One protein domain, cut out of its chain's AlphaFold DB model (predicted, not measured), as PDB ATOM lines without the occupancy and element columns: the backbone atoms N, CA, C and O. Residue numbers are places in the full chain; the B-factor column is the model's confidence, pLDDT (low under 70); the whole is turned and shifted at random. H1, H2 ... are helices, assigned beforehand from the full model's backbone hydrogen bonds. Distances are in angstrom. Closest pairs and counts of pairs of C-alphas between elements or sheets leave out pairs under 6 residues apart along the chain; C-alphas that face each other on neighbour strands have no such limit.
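Overview. This is residues 38 to 101 of the 101 residues of an uncharacterized protein of Acinetobacter baumannii 348935 (UniProt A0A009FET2). Two helices, H1 then H2, lie side by side, slightly splayed and running the same way; a long unnamed link, residues 66 to 79, folds back between the end of H1 and the start of H2. Residues 95 to 101, of which 95 to 99 belong to H2, stick out. The printed part has 64 residues and no named strand; its class is all helix. It is elongated, 40 by 26 by 17 A, and only just compact, close to loose, with a radius of gyration of the C-alphas of 12.9 A.

Arrangement. Look at H1, residues 48 to 65, and H2, residues 80 to 99: they touch, closest at the C-alphas of Asn 56 and Val 87, 6.2 A apart. They run the same way at a shallow tilt of 28 degrees. Every O i to N i+4 pair is within hydrogen-bond range in H1, and 11 of 16 in H2.

Along the chain. Find C-alpha 48 at (-12.310, -2.551, 64.026); H1 runs 25.9 A from there. H2 runs 28.6 A, ending at C-alpha 99, (-15.150, 5.333, 94.013).

Size, cuts and confidence. The farthest C-alphas, Gly 45 and Lys 101, are 40.6 A apart. The printed part has no cut; the link from H1 to H2 is long. Confidence is under 70 at residues 73 to 87 and 100 to 101.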
ATOM      1  N   VAL A  38      -7.211   6.274  66.710       81.00
ATOM      2  CA  VAL A  38      -6.875   5.538  65.473       81.00
ATOM      3  C   VAL A  38      -5.395   5.624  65.087       81.00
ATOM      4  O   VAL A  38      -4.908   4.784  64.335       81.00
ATOM      5  N   ASN A  39      -4.686   6.635  65.593       82.25
ATOM      6  CA  ASN A  39      -3.267   6.857  65.320       82.25
ATOM      7  C   ASN A  39      -2.359   6.145  66.328       82.25
ATOM      8  O   ASN A  39      -1.137   6.272  66.234       82.25
ATOM      9  N   ASP A  40      -2.930   5.431  67.301       86.38
ATOM     10  CA  ASP A  40      -2.145   4.665  68.256       86.38
ATOM     11  C   ASP A  40      -1.331   3.583  67.510       86.38
ATOM     12  O   ASP A  40      -1.903   2.836  66.703       86.38
ATOM     13  N   PRO A  41      -0.003   3.498  67.725       86.00
ATOM     14  CA  PRO A  41       0.860   2.554  67.017       86.00
ATOM     15  C   PRO A  41       0.403   1.094  67.122       86.00
ATOM     16  O   PRO A  41       0.611   0.335  66.175       86.00
ATOM     17  N   ASP A  42      -0.239   0.706  68.228       84.88
ATOM     18  CA  ASP A  42      -0.701  -0.666  68.456       84.88
ATOM     19  C   ASP A  42      -1.914  -1.032  67.579       84.88
ATOM     20  O   ASP A  42      -2.208  -2.219  67.401       84.88
ATOM     21  N   VAL A  43      -2.637  -0.041  67.034       86.44
ATOM     22  CA  VAL A  43      -3.907  -0.248  66.304       86.44
ATOM     23  C   VAL A  43      -4.013   0.503  64.982       86.44
ATOM     24  O   VAL A  43      -5.027   0.379  64.295       86.44
ATOM     25  N   ASN A  44      -2.985   1.250  64.589       86.31
ATOM     26  CA  ASN A  44      -2.981   1.968  63.323       86.31
ATOM     27  C   ASN A  44      -3.178   0.996  62.143       86.31
ATOM     28  O   ASN A  44      -2.461   0.005  61.993       86.31
ATOM     29  N   GLY A  45      -4.196   1.256  61.319       81.94
ATOM     30  CA  GLY A  45      -4.583   0.388  60.202       81.94
ATOM     31  C   GLY A  45      -5.220  -0.947  60.617       81.94
ATOM     32  O   GLY A  45      -5.424  -1.820  59.769       81.94
ATOM     33  N   MET A  46      -5.545  -1.139  61.900       83.19
ATOM     34  CA  MET A  46      -6.180  -2.356  62.400       83.19
ATOM     35  C   MET A  46      -7.688  -2.360  62.092       83.19
ATOM     36  O   MET A  46      -8.388  -1.398  62.403       83.19
ATOM     37  N   PRO A  47      -8.244  -3.462  61.548       81.81
ATOM     38  CA  PRO A  47      -9.688  -3.626  61.419       81.81
ATOM     39  C   PRO A  47     -10.405  -3.505  62.769       81.81
ATOM     40  O   PRO A  47      -9.961  -4.097  63.753       81.81
ATOM     41  N   PHE A  48     -11.562  -2.841  62.796       76.56
ATOM     42  CA  PHE A  48     -12.310  -2.551  64.026       76.56
ATOM     43  C   PHE A  48     -12.582  -3.789  64.903       76.56
ATOM     44  O   PHE A  48     -12.353  -3.763  66.107       76.56
ATOM     45  N   LEU A  49     -12.955  -4.930  64.311       74.88
ATOM     46  CA  LEU A  49     -13.156  -6.179  65.066       74.88
ATOM     47  C   LEU A  49     -11.871  -6.691  65.740       74.88
ATOM     48  O   LEU A  49     -11.909  -7.221  66.851       74.88
ATOM     49  N   LYS A  50     -10.713  -6.529  65.085       78.38
ATOM     50  CA  LYS A  50      -9.417  -6.881  65.684       78.38
ATOM     51  C   LYS A  50      -9.058  -5.915  66.813       78.38
ATOM     52  O   LYS A  50      -8.546  -6.373  67.832       78.38
ATOM     53  N   TYR A  51      -9.385  -4.634  66.658       82.00
ATOM     54  CA  TYR A  51      -9.221  -3.624  67.700       82.00
ATOM     55  C   TYR A  51     -10.050  -3.955  68.948       82.00
ATOM     56  O   TYR A  51      -9.502  -4.035  70.044       82.00
ATOM     57  N   LEU A  52     -11.334  -4.276  68.785       77.94
ATOM     58  CA  LEU A  52     -12.188  -4.705  69.896       77.94
ATOM     59  C   LEU A  52     -11.657  -5.975  70.584       77.94
ATOM     60  O   LEU A  52     -11.668  -6.081  71.810       77.94
ATOM     61  N   SER A  53     -11.118  -6.926  69.811       78.50
ATOM     62  CA  SER A  53     -10.468  -8.115  70.376       78.50
ATOM     63  C   SER A  53      -9.214  -7.772  71.188       78.50
ATOM     64  O   SER A  53      -8.969  -8.408  72.216       78.50
ATOM     65  N   LEU A  54      -8.420  -6.790  70.749       85.56
ATOM     66  CA  LEU A  54      -7.263  -6.298  71.495       85.56
ATOM     67  C   LEU A  54      -7.700  -5.661  72.816       85.56
ATOM     68  O   LEU A  54      -7.178  -6.037  73.860       85.56
ATOM     69  N   VAL A  55      -8.687  -4.763  72.776       84.69
ATOM     70  CA  VAL A  55      -9.257  -4.112  73.963       84.69
ATOM     71  C   VAL A  55      -9.708  -5.146  74.992       84.69
ATOM     72  O   VAL A  55      -9.269  -5.092  76.137       84.69
ATOM     73  N   ASN A  56     -10.523  -6.123  74.583       82.06
ATOM     74  CA  ASN A  56     -11.031  -7.178  75.465       82.06
ATOM     75  C   ASN A  56      -9.892  -7.955  76.152       82.06
ATOM     76  O   ASN A  56      -9.909  -8.175  77.361       82.06
ATOM     77  N   LYS A  57      -8.844  -8.313  75.399       85.44
ATOM     78  CA  LYS A  57      -7.664  -8.990  75.957       85.44
ATOM     79  C   LYS A  57      -6.898  -8.123  76.946       85.44
ATOM     80  O   LYS A  57      -6.460  -8.632  77.975       85.44
ATOM     81  N   THR A  58      -6.713  -6.845  76.631       88.56
ATOM     82  CA  THR A  58      -5.999  -5.912  77.505       88.56
ATOM     83  C   THR A  58      -6.786  -5.671  78.791       88.56
ATOM     84  O   THR A  58      -6.207  -5.748  79.869       88.56
ATOM     85  N   ILE A  59      -8.107  -5.487  78.704       85.62
ATOM     86  CA  ILE A  59      -8.992  -5.366  79.870       85.62
ATOM     87  C   ILE A  59      -8.942  -6.631  80.727       85.62
ATOM     88  O   ILE A  59      -8.739  -6.523  81.933       85.62
ATOM     89  N   HIS A  60      -9.036  -7.819  80.123       86.44
ATOM     90  CA  HIS A  60      -8.891  -9.080  80.850       86.44
ATOM     91  C   HIS A  60      -7.547  -9.168  81.579       86.44
ATOM     92  O   HIS A  60      -7.515  -9.408  82.781       86.44
ATOM     93  N   HIS A  61      -6.432  -8.901  80.898       88.12
ATOM     94  CA  HIS A  61      -5.117  -8.933  81.536       88.12
ATOM     95  C   HIS A  61      -5.014  -7.945  82.708       88.12
ATOM     96  O   HIS A  61      -4.592  -8.315  83.802       88.12
ATOM     97  N   ASN A  62      -5.452  -6.704  82.498       88.38
ATOM     98  CA  ASN A  62      -5.405  -5.651  83.507       88.38
ATOM     99  C   ASN A  62      -6.311  -5.941  84.704       88.38
ATOM    100  O   ASN A  62      -5.948  -5.616  85.831       88.38
ATOM    101  N   SER A  63      -7.465  -6.571  84.474       85.50
ATOM    102  CA  SER A  63      -8.393  -6.964  85.534       85.50
ATOM    103  C   SER A  63      -7.723  -7.893  86.553       85.50
ATOM    104  O   SER A  63      -7.783  -7.640  87.755       85.50
ATOM    105  N   LEU A  64      -6.956  -8.879  86.074       86.19
ATOM    106  CA  LEU A  64      -6.225  -9.817  86.923       86.19
ATOM    107  C   LEU A  64      -5.166  -9.102  87.772       86.19
ATOM    108  O   LEU A  64      -4.974  -9.446  88.936       86.19
ATOM    109  N   LEU A  65      -4.516  -8.070  87.221       86.81
ATOM    110  CA  LEU A  65      -3.511  -7.271  87.934       86.81
ATOM    111  C   LEU A  65      -4.097  -6.422  89.069       86.81
ATOM    112  O   LEU A  65      -3.359  -6.046  89.979       86.81
ATOM    113  N   ILE A  66      -5.391  -6.106  89.018       83.69
ATOM    114  CA  ILE A  66      -6.083  -5.290  90.028       83.69
ATOM    115  C   ILE A  66      -7.058  -6.110  90.888       83.69
ATOM    116  O   ILE A  66      -7.823  -5.533  91.656       83.69
ATOM    117  N   GLY A  67      -7.032  -7.444  90.776       83.38
ATOM    118  CA  GLY A  67      -7.895  -8.343  91.549       83.38
ATOM    119  C   GLY A  67      -9.367  -8.333  91.120       83.38
ATOM    120  O   GLY A  67     -10.239  -8.676  91.918       83.38
ATOM    121  N   PHE A  68      -9.652  -7.928  89.882       80.44
ATOM    122  CA  PHE A  68     -10.979  -7.960  89.275       80.44
ATOM    123  C   PHE A  68     -11.072  -9.150  88.313       80.44
ATOM    124  O   PHE A  68     -10.271  -9.265  87.393       80.44
ATOM    125  N   ASP A  69     -12.036 -10.046  88.512       78.50
ATOM    126  CA  ASP A  69     -12.217 -11.205  87.633       78.50
ATOM    127  C   ASP A  69     -13.092 -10.829  86.429       78.50
ATOM    128  O   ASP A  69     -14.322 -10.927  86.464       78.50
ATOM    129  N   TYR A  70     -12.454 -10.312  85.376       79.69
ATOM    130  CA  TYR A  70     -13.126 -10.004  84.118       79.69
ATOM    131  C   TYR A  70     -13.066 -11.219  83.170       79.69
ATOM    132  O   TYR A  70     -11.965 -11.657  82.823       79.69
ATOM    133  N   PRO A  71     -14.197 -11.756  82.674       74.75
ATOM    134  CA  PRO A  71     -14.191 -12.929  81.804       74.75
ATOM    135  C   PRO A  71     -13.666 -12.600  80.398       74.75
ATOM    136  O   PRO A  71     -14.216 -11.746  79.704       74.75
ATOM    137  N   LEU A  72     -12.643 -13.323  79.928       77.62
ATOM    138  CA  LEU A  72     -12.151 -13.185  78.554       77.62
ATOM    139  C   LEU A  72     -13.200 -13.704  77.559       77.62
ATOM    140  O   LEU A  72     -13.402 -14.911  77.429       77.62
ATOM    141  N   ARG A  73     -13.848 -12.800  76.821       69.31
ATOM    142  CA  ARG A  73     -14.830 -13.179  75.790       69.31
ATOM    143  C   ARG A  73     -14.136 -13.713  74.526       69.31
ATOM    144  O   ARG A  73     -13.163 -13.119  74.056       69.31
ATOM    145  N   GLU A  74     -14.606 -14.835  73.974       58.97
ATOM    146  CA  GLU A  74     -14.005 -15.438  72.775       58.97
ATOM    147  C   GLU A  74     -14.208 -14.598  71.501       58.97
ATOM    148  O   GLU A  74     -15.170 -13.852  71.341       58.97
ATOM    149  N   LYS A  75     -13.266 -14.756  70.566       53.88
ATOM    150  CA  LYS A  75     -13.045 -13.911  69.380       53.88
ATOM    151  C   LYS A  75     -14.179 -13.849  68.345       53.88
ATOM    152  O   LYS A  75     -14.077 -13.014  67.450       53.88
ATOM    153  N   ASN A  76     -15.189 -14.720  68.398       49.34
ATOM    154  CA  ASN A  76     -15.915 -15.106  67.181       49.34
ATOM    155  C   ASN A  76     -17.453 -15.040  67.210       49.34
ATOM    156  O   ASN A  76     -18.052 -15.495  66.239       49.34
ATOM    157  N   SER A  77     -18.125 -14.496  68.229       44.84
ATOM    158  CA  SER A  77     -19.604 -14.589  68.243       44.84
ATOM    159  C   SER A  77     -20.392 -13.377  68.722       44.84
ATOM    160  O   SER A  77     -21.614 -13.399  68.604       44.84
ATOM    161  N   ALA A  78     -19.751 -12.321  69.213       48.72
ATOM    162  CA  ALA A  78     -20.478 -11.169  69.727       48.72
ATOM    163  C   ALA A  78     -20.524 -10.039  68.675       48.72
ATOM    164  O   ALA A  78     -19.462  -9.500  68.345       48.72
ATOM    165  N   PRO A  79     -21.693  -9.673  68.098       51.91
ATOM    166  CA  PRO A  79     -21.823  -8.461  67.284       51.91
ATOM    167  C   PRO A  79     -21.245  -7.250  68.025       51.91
ATOM    168  O   PRO A  79     -21.277  -7.203  69.250       51.91
ATOM    169  N   ALA A  80     -20.731  -6.254  67.297       51.72
ATOM    170  CA  ALA A  80     -20.063  -5.082  67.880       51.72
ATOM    171  C   ALA A  80     -20.857  -4.405  69.021       51.72
ATOM    172  O   ALA A  80     -20.252  -3.914  69.966       51.72
ATOM    173  N   HIS A  81     -22.196  -4.452  68.985       53.44
ATOM    174  CA  HIS A  81     -23.060  -3.959  70.066       53.44
ATOM    175  C   HIS A  81     -22.915  -4.746  71.385       53.44
ATOM    176  O   HIS A  81     -22.969  -4.161  72.461       53.44
ATOM    177  N   GLN A  82     -22.671  -6.060  71.339       61.00
ATOM    178  CA  GLN A  82     -22.438  -6.871  72.541       61.00
ATOM    179  C   GLN A  82     -21.085  -6.568  73.187       61.00
ATOM    180  O   GLN A  82     -20.952  -6.675  74.400       61.00
ATOM    181  N   VAL A  83     -20.087  -6.130  72.415       60.78
ATOM    182  CA  VAL A  83     -18.762  -5.799  72.962       60.78
ATOM    183  C   VAL A  83     -18.849  -4.657  73.978       60.78
ATOM    184  O   VAL A  83     -18.129  -4.650  74.966       60.78
ATOM    185  N   VAL A  84     -19.762  -3.712  73.797       63.09
ATOM    186  CA  VAL A  84     -19.934  -2.578  74.712       63.09
ATOM    187  C   VAL A  84     -20.470  -3.020  76.064       63.09
ATOM    188  O   VAL A  84     -19.852  -2.779  77.104       63.09
ATOM    189  N   GLU A  85     -21.604  -3.710  76.029       66.50
ATOM    190  CA  GLU A  85     -22.276  -4.230  77.214       66.50
ATOM    191  C   GLU A  85     -21.437  -5.301  77.923       66.50
ATOM    192  O   GLU A  85     -21.453  -5.387  79.147       66.50
ATOM    193  N   GLU A  86     -20.658  -6.095  77.188       68.31
ATOM    194  CA  GLU A  86     -19.892  -7.196  77.774       68.31
ATOM    195  C   GLU A  86     -18.449  -6.833  78.141       68.31
ATOM    196  O   GLU A  86     -17.853  -7.517  78.977       68.31
ATOM    197  N   VAL A  87     -17.869  -5.780  77.552       69.62
ATOM    198  CA  VAL A  87     -16.475  -5.368  77.794       69.62
ATOM    199  C   VAL A  87     -16.365  -4.078  78.579       69.62
ATOM    200  O   VAL A  87     -15.710  -4.052  79.621       69.62
ATOM    201  N   TYR A  88     -17.024  -3.018  78.129       72.62
ATOM    202  CA  TYR A  88     -16.863  -1.699  78.735       72.62
ATOM    203  C   TYR A  88     -17.685  -1.521  80.008       72.62
ATOM    204  O   TYR A  88     -17.213  -0.923  80.977       72.62
ATOM    205  N   LYS A  89     -18.903  -2.061  80.040       75.88
ATOM    206  CA  LYS A  89     -19.800  -1.896  81.185       75.88
ATOM    207  C   LYS A  89     -19.286  -2.555  82.475       75.88
ATOM    208  O   LYS A  89     -19.247  -1.853  83.485       75.88
ATOM    209  N   PRO A  90     -18.792  -3.812  82.488       77.00
ATOM    210  CA  PRO A  90     -18.344  -4.441  83.734       77.00
ATOM    211  C   PRO A  90     -17.158  -3.719  84.385       77.00
ATOM    212  O   PRO A  90     -17.095  -3.602  85.608       77.00
ATOM    213  N   ILE A  91     -16.221  -3.205  83.580       75.38
ATOM    214  CA  ILE A  91     -15.066  -2.468  84.103       75.38
ATOM    215  C   ILE A  91     -15.450  -1.060  84.576       75.38
ATOM    216  O   ILE A  91     -14.926  -0.589  85.584       75.38
ATOM    217  N   ALA A  92     -16.408  -0.405  83.912       75.88
ATOM    218  CA  ALA A  92     -16.958   0.859  84.391       75.88
ATOM    219  C   ALA A  92     -17.660   0.687  85.751       75.88
ATOM    220  O   ALA A  92     -17.369   1.436  86.682       75.88
ATOM    221  N   GLU A  93     -18.497  -0.346  85.899       81.12
ATOM    222  CA  GLU A  93     -19.176  -0.674  87.161       81.12
ATOM    223  C   GLU A  93     -18.188  -0.989  88.295       81.12
ATOM    224  O   GLU A  93     -18.423  -0.629  89.450       81.12
ATOM    225  N   TYR A  94     -17.067  -1.650  87.989       80.12
ATOM    226  CA  TYR A  94     -15.999  -1.884  88.961       80.12
ATOM    227  C   TYR A  94     -15.425  -0.568  89.505       80.12
ATOM    228  O   TYR A  94     -15.321  -0.399  90.721       80.12
ATOM    229  N   PHE A  95     -15.108   0.390  88.629       78.75
ATOM    230  CA  PHE A  95     -14.590   1.689  89.063       78.75
ATOM    231  C   PHE A  95     -15.610   2.507  89.847       78.75
ATOM    232  O   PHE A  95     -15.245   3.138  90.836       78.75
ATOM    233  N   GLU A  96     -16.882   2.474  89.455       79.69
ATOM    234  CA  GLU A  96     -17.948   3.138  90.210       79.69
ATOM    235  C   GLU A  96     -18.067   2.566  91.632       79.69
ATOM    236  O   GLU A  96     -18.163   3.325  92.595       79.69
ATOM    237  N   LYS A  97     -17.966   1.238  91.792       79.00
ATOM    238  CA  LYS A  97     -17.950   0.583  93.114       79.00
ATOM    239  C   LYS A  97     -16.718   0.936  93.946       79.00
ATOM    240  O   LYS A  97     -16.830   0.996  95.167       79.00
ATOM    241  N   LEU A  98     -15.556   1.123  93.320       76.19
ATOM    242  CA  LEU A  98     -14.348   1.567  94.017       76.19
ATOM    243  C   LEU A  98     -14.463   3.016  94.498       76.19
ATOM    244  O   LEU A  98     -14.089   3.291  95.628       76.19
ATOM    245  N   ALA A  99     -14.995   3.918  93.670       71.06
ATOM    246  CA  ALA A  99     -15.150   5.333  94.013       71.06
ATOM    247  C   ALA A  99     -16.240   5.596  95.071       71.06
ATOM    248  O   ALA A  99     -16.254   6.654  95.692       71.06
ATOM    249  N   ALA A 100     -17.166   4.651  95.255       68.38
ATOM    250  CA  ALA A 100     -18.213   4.707  96.275       68.38
ATOM    251  C   ALA A 100     -17.770   4.192  97.663       68.38
ATOM    252  O   ALA A 100     -18.593   4.167  98.581       68.38
ATOM    253  N   LYS A 101     -16.518   3.744  97.812       55.22
ATOM    254  CA  LYS A 101     -15.906   3.340  99.087       55.22
ATOM    255  C   LYS A 101     -15.012   4.444  99.632       55.22
ATOM    256  O   LYS A 101     -14.963   4.553 100.876       55.22
TER     257      LYS A 101